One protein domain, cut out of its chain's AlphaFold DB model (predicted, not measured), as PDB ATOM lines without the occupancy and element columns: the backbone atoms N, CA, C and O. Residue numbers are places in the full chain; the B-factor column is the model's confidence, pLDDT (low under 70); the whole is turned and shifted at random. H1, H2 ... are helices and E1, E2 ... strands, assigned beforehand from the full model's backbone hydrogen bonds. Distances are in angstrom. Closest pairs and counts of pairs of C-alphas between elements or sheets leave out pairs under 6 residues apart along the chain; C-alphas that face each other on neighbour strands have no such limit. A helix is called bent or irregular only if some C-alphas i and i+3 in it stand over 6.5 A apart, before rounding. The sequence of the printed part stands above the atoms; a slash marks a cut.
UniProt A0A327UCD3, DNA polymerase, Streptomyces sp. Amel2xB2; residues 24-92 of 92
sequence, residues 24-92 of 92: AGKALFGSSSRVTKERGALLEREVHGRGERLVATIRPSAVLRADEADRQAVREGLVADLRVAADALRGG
ATOM      1  N   ALA A  24     -11.323 128.603  37.235       43.41
ATOM      2  CA  ALA A  24      -9.883 128.487  37.507       43.41
ATOM      3  C   ALA A  24      -9.595 127.553  38.700       43.41
ATOM      4  O   ALA A  24      -8.543 126.928  38.741       43.41
ATOM      5  N   GLY A  25     -10.609 127.308  39.546       41.50
ATOM      6  CA  GLY A  25     -10.694 126.129  40.409       41.50
ATOM      7  C   GLY A  25     -10.582 124.825  39.599       41.50
ATOM      8  O   GLY A  25      -9.712 124.002  39.805       41.50
ATOM      9  N   LYS A  26     -11.385 124.641  38.554       37.44
ATOM     10  CA  LYS A  26     -11.266 123.444  37.705       37.44
ATOM     11  C   LYS A  26      -9.959 123.363  36.910       37.44
ATOM     12  O   LYS A  26      -9.463 122.261  36.711       37.44
ATOM     13  N   ALA A  27      -9.419 124.496  36.459       40.69
ATOM     14  CA  ALA A  27      -8.183 124.530  35.674       40.69
ATOM     15  C   ALA A  27      -6.931 124.214  36.511       40.69
ATOM     16  O   ALA A  27      -6.018 123.576  36.001       40.69
ATOM     17  N   LEU A  28      -6.906 124.629  37.783       40.12
ATOM     18  CA  LEU A  28      -5.791 124.368  38.702       40.12
ATOM     19  C   LEU A  28      -6.000 123.110  39.567       40.12
ATOM     20  O   LEU A  28      -5.029 122.481  39.965       40.12
ATOM     21  N   PHE A  29      -7.249 122.725  39.852       41.72
ATOM     22  CA  PHE A  29      -7.592 121.723  40.872       41.72
ATOM     23  C   PHE A  29      -8.359 120.499  40.325       41.72
ATOM     24  O   PHE A  29      -8.833 119.668  41.098       41.72
ATOM     25  N   GLY A  30      -8.514 120.369  39.002       36.06
ATOM     26  CA  GLY A  30      -9.230 119.248  38.385       36.06
ATOM     27  C   GLY A  30     -10.751 119.264  38.618       36.06
ATOM     28  O   GLY A  30     -11.308 120.092  39.347       36.06
ATOM     29  N   SER A  31     -11.456 118.343  37.947       33.88
ATOM     30  CA  SER A  31     -12.928 118.276  37.856       33.88
ATOM     31  C   SER A  31     -13.660 118.041  39.187       33.88
ATOM     32  O   SER A  31     -14.882 118.187  39.232       33.88
ATOM     33  N   SER A  32     -12.935 117.732  40.262       38.16
ATOM     34  CA  SER A  32     -13.441 117.395  41.597       38.16
ATOM     35  C   SER A  32     -13.339 118.529  42.631       38.16
ATOM     36  O   SER A  32     -13.778 118.347  43.771       38.16
ATOM     37  N   SER A  33     -12.841 119.715  42.262       42.12
ATOM     38  CA  SER A  33     -12.759 120.857  43.182       42.12
ATOM     39  C   SER A  33     -14.137 121.448  43.496       42.12
ATOM     40  O   SER A  33     -14.735 122.227  42.748       42.12
ATOM     41  N   ARG A  34     -14.673 121.081  44.661       47.69
ATOM     42  CA  ARG A  34     -15.804 121.783  45.272       47.69
ATOM     43  C   ARG A  34     -15.293 123.115  45.809       47.69
ATOM     44  O   ARG A  34     -14.980 123.225  46.986       47.69
ATOM     45  N   VAL A  35     -15.249 124.132  44.947       48.97
ATOM     46  CA  VAL A  35     -14.867 125.516  45.300       48.97
ATOM     47  C   VAL A  35     -15.651 126.070  46.499       48.97
ATOM     48  O   VAL A  35     -15.157 126.945  47.196       48.97
ATOM     49  N   THR A  36     -16.834 125.531  46.802       50.69
ATOM     50  CA  THR A  36     -17.592 125.851  48.019       50.69
ATOM     51  C   THR A  36     -17.026 125.254  49.311       50.69
ATOM     52  O   THR A  36     -17.235 125.850  50.359       50.69
ATOM     53  N   LYS A  37     -16.318 124.114  49.279       53.12
ATOM     54  CA  LYS A  37     -15.742 123.472  50.480       53.12
ATOM     55  C   LYS A  37     -14.396 124.056  50.904       53.12
ATOM     56  O   LYS A  37     -14.066 123.999  52.078       53.12
ATOM     57  N   GLU A  38     -13.632 124.595  49.961       59.81
ATOM     58  CA  GLU A  38     -12.281 125.127  50.208       59.81
ATOM     59  C   GLU A  38     -12.256 126.661  50.264       59.81
ATOM     60  O   GLU A  38     -11.199 127.290  50.265       59.81
ATOM     61  N   ARG A  39     -13.437 127.284  50.281       62.69
ATOM     62  CA  ARG A  39     -13.587 128.734  50.245       62.69
ATOM     63  C   ARG A  39     -13.012 129.392  51.499       62.69
ATOM     64  O   ARG A  39     -13.252 128.921  52.605       62.69
ATOM     65  N   GLY A  40     -12.287 130.495  51.313       60.91
ATOM     66  CA  GLY A  40     -11.686 131.255  52.414       60.91
ATOM     67  C   GLY A  40     -10.499 130.560  53.089       60.91
ATOM     68  O   GLY A  40      -9.963 131.093  54.054       60.91
ATOM     69  N   ALA A  41     -10.062 129.401  52.589       68.62
ATOM     70  CA  ALA A  41      -8.846 128.745  53.047       68.62
ATOM     71  C   ALA A  41      -7.642 129.175  52.199       68.62
ATOM     72  O   ALA A  41      -7.740 129.329  50.977       68.62
ATOM     73  N   LEU A  42      -6.496 129.331  52.862       71.81
ATOM     74  CA  LEU A  42      -5.200 129.420  52.206       71.81
ATOM     75  C   LEU A  42      -4.744 128.003  51.851       71.81
ATOM     76  O   LEU A  42      -4.617 127.144  52.721       71.81
ATOM     77  N   LEU A  43      -4.523 127.757  50.570       77.19
ATOM     78  CA  LEU A  43      -4.078 126.478  50.045       77.19
ATOM     79  C   LEU A  43      -2.649 126.629  49.540       77.19
ATOM     80  O   LEU A  43      -2.379 127.463  48.681       77.19
ATOM     81  N   GLU A  44      -1.752 125.789  50.032       76.38
ATOM     82  CA  GLU A  44      -0.408 125.664  49.475       76.38
ATOM     83  C   GLU A  44      -0.411 124.544  48.441       76.38
ATOM     84  O   GLU A  44      -0.821 123.412  48.731       76.38
ATOM     85  N   ARG A  45      -0.036 124.863  47.204       70.25
ATOM     86  CA  ARG A  45      -0.051 123.910  46.092       70.25
ATOM     87  C   ARG A  45       1.137 124.130  45.181       70.25
ATOM     88  O   ARG A  45       1.576 125.254  44.973       70.25
ATOM     89  N   GLU A  46       1.609 123.042  44.591       74.00
ATOM     90  CA  GLU A  46       2.596 123.122  43.529       74.00
ATOM     91  C   GLU A  46       1.896 123.430  42.201       74.00
ATOM     92  O   GLU A  46       1.082 122.646  41.712       74.00
ATOM     93  N   VAL A  47       2.199 124.586  41.620       72.12
ATOM     94  CA  VAL A  47       1.688 125.021  40.321       72.12
ATOM     95  C   VAL A  47       2.885 125.236  39.401       72.12
ATOM     96  O   VAL A  47       3.739 126.081  39.653       72.12
ATOM     97  N   HIS A  48       2.973 124.442  38.331       75.88
ATOM     98  CA  HIS A  48       4.084 124.485  37.366       75.88
ATOM     99  C   HIS A  48       5.486 124.343  37.999       75.88
ATOM    100  O   HIS A  48       6.418 125.042  37.599       75.88
ATOM    101  N   GLY A  49       5.642 123.446  38.979       76.62
ATOM    102  CA  GLY A  49       6.926 123.204  39.647       76.62
ATOM    103  C   GLY A  49       7.300 124.253  40.696       76.62
ATOM    104  O   GLY A  49       8.457 124.321  41.107       76.62
ATOM    105  N   ARG A  50       6.356 125.112  41.101       72.94
ATOM    106  CA  ARG A  50       6.561 126.145  42.123       72.94
ATOM    107  C   ARG A  50       5.512 126.053  43.215       72.94
ATOM    108  O   ARG A  50       4.335 125.874  42.920       72.94
ATOM    109  N   GLY A  51       5.945 126.192  44.466       78.44
ATOM    110  CA  GLY A  51       5.044 126.308  45.607       78.44
ATOM    111  C   GLY A  51       4.334 127.656  45.575       78.44
ATOM    112  O   GLY A  51       4.965 128.692  45.763       78.44
ATOM    113  N   GLU A  52       3.030 127.632  45.329       79.31
ATOM    114  CA  GLU A  52       2.172 128.807  45.271       79.31
ATOM    115  C   GLU A  52       1.152 128.776  46.408       79.31
ATOM    116  O   GLU A  52       0.646 127.721  46.811       79.31
ATOM    117  N   ARG A  53       0.820 129.968  46.906       77.88
ATOM    118  CA  ARG A  53      -0.255 130.170  47.877       77.88
ATOM    119  C   ARG A  53      -1.505 130.642  47.148       77.88
ATOM    120  O   ARG A  53      -1.504 131.685  46.501       77.88
ATOM    121  N   LEU A  54      -2.580 129.876  47.268       79.62
ATOM    122  CA  LEU A  54      -3.840 130.093  46.571       79.62
ATOM    123  C   LEU A  54      -4.955 130.348  47.585       79.62
ATOM    124  O   LEU A  54      -5.002 129.715  48.634       79.62
ATOM    125  N   VAL A  55      -5.884 131.242  47.252       78.50
ATOM    126  CA  VAL A  55      -7.108 131.455  48.038       78.50
ATOM    127  C   VAL A  55      -8.308 131.267  47.125       78.50
ATOM    128  O   VAL A  55      -8.458 131.962  46.115       78.50
ATOM    129  N   ALA A  56      -9.176 130.318  47.471       79.50
ATOM    130  CA  ALA A  56     -10.434 130.121  46.766       79.50
ATOM    131  C   ALA A  56     -11.433 131.220  47.167       79.50
ATOM    132  O   ALA A  56     -11.741 131.390  48.347       79.50
ATOM    133  N   THR A  57     -11.951 131.952  46.173       79.31
ATOM    134  CA  THR A  57     -12.795 133.141  46.382       79.31
ATOM    135  C   THR A  57     -14.104 133.098  45.592       79.31
ATOM    136  O   THR A  57     -14.179 132.494  44.514       79.31
ATOM    137  N   ILE A  58     -15.122 133.831  46.062       79.81
ATOM    138  CA  ILE A  58     -16.248 134.259  45.214       79.81
ATOM    139  C   ILE A  58     -15.716 134.967  43.963       79.81
ATOM    140  O   ILE A  58     -14.782 135.769  44.012       79.81
ATOM    141  N   ARG A  59     -16.357 134.708  42.818       82.88
ATOM    142  CA  ARG A  59     -16.121 135.477  41.593       82.88
ATOM    143  C   ARG A  59     -16.829 136.833  41.695       82.88
ATOM    144  O   ARG A  59     -18.032 136.833  41.938       82.88
ATOM    145  N   PRO A  60     -16.173 137.966  41.391       82.75
ATOM    146  CA  PRO A  60     -16.817 139.280  41.461       82.75
ATOM    147  C   PRO A  60     -18.117 139.391  40.650       82.75
ATOM    148  O   PRO A  60     -19.083 139.987  41.111       82.75
ATOM    149  N   SER A  61     -18.193 138.745  39.480       78.44
ATOM    150  CA  SER A  61     -19.423 138.729  38.677       78.44
ATOM    151  C   SER A  61     -20.585 137.952  39.304       78.44
ATOM    152  O   SER A  61     -21.713 138.133  38.864       78.44
ATOM    153  N   ALA A  62     -20.352 137.117  40.324       78.75
ATOM    154  CA  ALA A  62     -21.425 136.469  41.079       78.75
ATOM    155  C   ALA A  62     -22.181 137.475  41.961       78.75
ATOM    156  O   ALA A  62     -23.389 137.351  42.092       78.75
ATOM    157  N   VAL A  63     -21.508 138.512  42.477       85.81
ATOM    158  CA  VAL A  63     -22.168 139.608  43.216       85.81
ATOM    159  C   VAL A  63     -23.140 140.352  42.299       85.81
ATOM    160  O   VAL A  63     -24.252 140.667  42.696       85.81
ATOM    161  N   LEU A  64     -22.742 140.585  41.043       87.00
ATOM    162  CA  LEU A  64     -23.573 141.279  40.050       87.00
ATOM    163  C   LEU A  64     -24.778 140.456  39.583       87.00
ATOM    164  O   LEU A  64     -25.714 141.012  39.022       87.00
ATOM    165  N   ARG A  65     -24.725 139.133  39.758       85.81
ATOM    166  CA  ARG A  65     -25.775 138.191  39.350       85.81
ATOM    167  C   ARG A  65     -26.633 137.715  40.517       85.81
ATOM    168  O   ARG A  65     -27.547 136.937  40.286       85.81
ATOM    169  N   ALA A  66     -26.297 138.117  41.740       86.31
ATOM    170  CA  ALA A  66     -27.069 137.778  42.918       86.31
ATOM    171  C   ALA A  66     -28.358 138.602  42.951       86.31
ATOM    172  O   ALA A  66     -28.353 139.797  42.623       86.31
ATOM    173  N   ASP A  67     -29.432 137.956  43.396       91.12
ATOM    174  CA  ASP A  67     -30.689 138.624  43.699       91.12
ATOM    175  C   ASP A  67     -30.480 139.669  44.803       91.12
ATOM    176  O   ASP A  67     -29.537 139.586  45.594       91.12
ATOM    177  N   GLU A  68     -31.350 140.681  44.858       93.19
ATOM    178  CA  GLU A  68     -31.193 141.813  45.783       93.19
ATOM    179  C   GLU A  68     -31.074 141.362  47.247       93.19
ATOM    180  O   GLU A  68     -30.216 141.860  47.974       93.19
ATOM    181  N   ALA A  69     -31.876 140.369  47.646       91.00
ATOM    182  CA  ALA A  69     -31.877 139.813  48.999       91.00
ATOM    183  C   ALA A  69     -30.528 139.177  49.393       91.00
ATOM    184  O   ALA A  69     -30.120 139.270  50.548       91.00
ATOM    185  N   ASP A  70     -29.805 138.597  48.429       87.25
ATOM    186  CA  ASP A  70     -28.564 137.855  48.676       87.25
ATOM    187  C   ASP A  70     -27.303 138.660  48.337       87.25
ATOM    188  O   ASP A  70     -26.195 138.306  48.754       87.25
ATOM    189  N   ARG A  71     -27.433 139.759  47.582       87.75
ATOM    190  CA  ARG A  71     -26.296 140.525  47.049       87.75
ATOM    191  C   ARG A  71     -25.322 140.958  48.139       87.75
ATOM    192  O   ARG A  71     -24.105 140.873  47.941       87.75
ATOM    193  N   GLN A  72     -25.844 141.395  49.283       90.38
ATOM    194  CA  GLN A  72     -25.018 141.813  50.409       90.38
ATOM    195  C   GLN A  72     -24.223 140.637  50.993       90.38
ATOM    196  O   GLN A  72     -23.005 140.746  51.130       90.38
ATOM    197  N   ALA A  73     -24.863 139.491  51.232       85.62
ATOM    198  CA  ALA A  73     -24.199 138.294  51.753       85.62
ATOM    199  C   ALA A  73     -23.109 137.771  50.796       85.62
ATOM    200  O   ALA A  73     -21.999 137.425  51.215       85.62
ATOM    201  N   VAL A  74     -23.372 137.778  49.484       82.38
ATOM    202  CA  VAL A  74     -22.380 137.389  48.465       82.38
ATOM    203  C   VAL A  74     -21.206 138.375  48.448       82.38
ATOM    204  O   VAL A  74     -20.042 137.967  48.371       82.38
ATOM    205  N   ARG A  75     -21.472 139.680  48.558       84.25
ATOM    206  CA  ARG A  75     -20.424 140.707  48.627       84.25
ATOM    207  C   ARG A  75     -19.564 140.561  49.880       84.25
ATOM    208  O   ARG A  75     -18.341 140.652  49.784       84.25
ATOM    209  N   GLU A  76     -20.172 140.325  51.035       89.12
ATOM    210  CA  GLU A  76     -19.460 140.094  52.294       89.12
ATOM    211  C   GLU A  76     -18.566 138.861  52.211       89.12
ATOM    212  O   GLU A  76     -17.398 138.925  52.600       89.12
ATOM    213  N   GLY A  77     -19.061 137.783  51.602       85.62
ATOM    214  CA  GLY A  77     -18.262 136.599  51.324       85.62
ATOM    215  C   GLY A  77     -17.018 136.904  50.480       85.62
ATOM    216  O   GLY A  77     -15.918 136.508  50.856       85.62
ATOM    217  N   LEU A  78     -17.163 137.652  49.382       83.31
ATOM    218  CA  LEU A  78     -16.023 138.066  48.555       83.31
ATOM    219  C   LEU A  78     -14.990 138.859  49.367       83.31
ATOM    220  O   LEU A  78     -13.789 138.630  49.241       83.31
ATOM    221  N   VAL A  79     -15.444 139.800  50.196       89.56
ATOM    222  CA  VAL A  79     -14.540 140.616  51.018       89.56
ATOM    223  C   VAL A  79     -13.819 139.758  52.057       89.56
ATOM    224  O   VAL A  79     -12.626 139.965  52.278       89.56
ATOM    225  N   ALA A  80     -14.503 138.795  52.677       85.38
ATOM    226  CA  ALA A  80     -13.890 137.866  53.622       85.38
ATOM    227  C   ALA A  80     -12.764 137.048  52.964       85.38
ATOM    228  O   ALA A  80     -11.656 137.011  53.495       85.38
ATOM    229  N   ASP A  81     -13.005 136.499  51.770       81.69
ATOM    230  CA  ASP A  81     -11.992 135.738  51.024       81.69
ATOM    231  C   ASP A  81     -10.764 136.613  50.687       81.69
ATOM    232  O   ASP A  81      -9.615 136.187  50.813       81.69
ATOM    233  N   LEU A  82     -10.985 137.875  50.298       84.88
ATOM    234  CA  LEU A  82      -9.904 138.810  49.966       84.88
ATOM    235  C   LEU A  82      -9.080 139.245  51.183       84.88
ATOM    236  O   LEU A  82      -7.892 139.532  51.032       84.88
ATOM    237  N   ARG A  83      -9.676 139.292  52.380       86.94
ATOM    238  CA  ARG A  83      -8.933 139.569  53.619       86.94
ATOM    239  C   ARG A  83      -7.927 138.461  53.917       86.94
ATOM    240  O   ARG A  83      -6.769 138.775  54.164       86.94
ATOM    241  N   VAL A  84      -8.322 137.196  53.759       83.50
ATOM    242  CA  VAL A  84      -7.411 136.044  53.901       83.50
ATOM    243  C   VAL A  84      -6.224 136.163  52.943       83.50
ATOM    244  O   VAL A  84      -5.075 135.986  53.344       83.50
ATOM    245  N   ALA A  85      -6.479 136.529  51.683       79.69
ATOM    246  CA  ALA A  85      -5.411 136.750  50.709       79.69
ATOM    247  C   ALA A  85      -4.490 137.921  51.095       79.69
ATOM    248  O   ALA A  85      -3.274 137.830  50.926       79.69
ATOM    249  N   ALA A  86      -5.048 139.015  51.620       83.06
ATOM    250  CA  ALA A  86      -4.268 140.166  52.067       83.06
ATOM    251  C   ALA A  86      -3.367 139.823  53.263       83.06
ATOM    252  O   ALA A  86      -2.213 140.249  53.297       83.06
ATOM    253  N   ASP A  87      -3.858 139.030  54.211       81.81
ATOM    254  CA  ASP A  87      -3.084 138.625  55.384       81.81
ATOM    255  C   ASP A  87      -1.957 137.650  55.008       81.81
ATOM    256  O   ASP A  87      -0.819 137.831  55.440       81.81
ATOM    257  N   ALA A  88      -2.213 136.712  54.089       79.31
ATOM    258  CA  ALA A  88      -1.193 135.803  53.552       79.31
ATOM    259  C   ALA A  88      -0.071 136.508  52.758       79.31
ATOM    260  O   ALA A  88       0.997 135.930  52.530       79.31
ATOM    261  N   LEU A  89      -0.309 137.742  52.303       76.31
ATOM    262  CA  LEU A  89       0.705 138.591  51.673       76.31
ATOM    263  C   LEU A  89       1.495 139.437  52.672       76.31
ATOM    264  O   LEU A  89       2.617 139.821  52.365       76.31
ATOM    265  N   ARG A  90       0.912 139.764  53.830       78.25
ATOM    266  CA  ARG A  90       1.574 140.550  54.883       78.25
ATOM    267  C   ARG A  90       2.466 139.697  55.780       78.25
ATOM    268  O   ARG A  90       3.429 140.217  56.324       78.25
ATOM    269  N   GLY A  91       2.121 138.422  55.958       60.84
ATOM    270  CA  GLY A  91       2.872 137.464  56.774       60.84
ATOM    271  C   GLY A  91       3.970 136.701  56.026       60.84
ATOM    272  O   GLY A  91       4.335 135.617  56.474       60.84
ATOM    273  N   GLY A  92       4.442 137.201  54.879       46.62
ATOM    274  CA  GLY A  92       5.469 136.566  54.047       46.62
ATOM    275  C   GLY A  92       6.584 137.513  53.645       46.62
ATOM    276  O   GLY A  92       6.354 138.742  53.675       46.62
TER     277      GLY A  92
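What this domain is: This is residues 24 to 92 of the 92 residues of the protein "DNA polymerase" of Streptomyces sp. Amel2xB2 (UniProt A0A327UCD3). One long helix, H3, makes the long axis; short H2 folds back along its residues 71 to 78, and the antiparallel hairpin E1 E2 packs near residues 81 to 89. H1 sits away from H3, near E1. Printed are 69 residues, with named elements H1 E1 E2 H2 H3, mixed; the whole is only just loose, close to compact (radius of gyration of the C-alphas 13.4 A), spanning 43 by 31 by 17 A.

How they stand to each other: Start at H1, residues 24 to 29; its Leu 28 and Val 47 of E1, residues 42 to 47, are their closest C-alphas, 7.7 A. In E2, residues 50 to 55, find O 54, 2.8 A from N 43, within hydrogen-bond range. H2, residues 60 to 65, touches H3, residues 68 to 90, opposite ways at a shallow tilt of 4 degrees, a helical hairpin; the closest C-alphas, Val 63 and Val 74, are 5.7 A apart. The closest C-alphas of E2 and H3, Val 55 and Ala 85, are 6.2 A apart. Every O i to N i+4 pair is within range in H1, 1 of 2 in H2, 17 of 19 in H3.

Where its parts are: Find C-alpha 24 at (-9.883, 128.487, 37.507). H3 runs 34.0 A to C-alpha 90 at (1.574, 140.550, 54.883); it is irregular, C-alphas 69 and 72 being 7.3 A apart.

The domain as a whole: The printed part has no cut; the H1 to E1 link is long. Confidence is under 70 at residues 24 to 41 and 91 to 92.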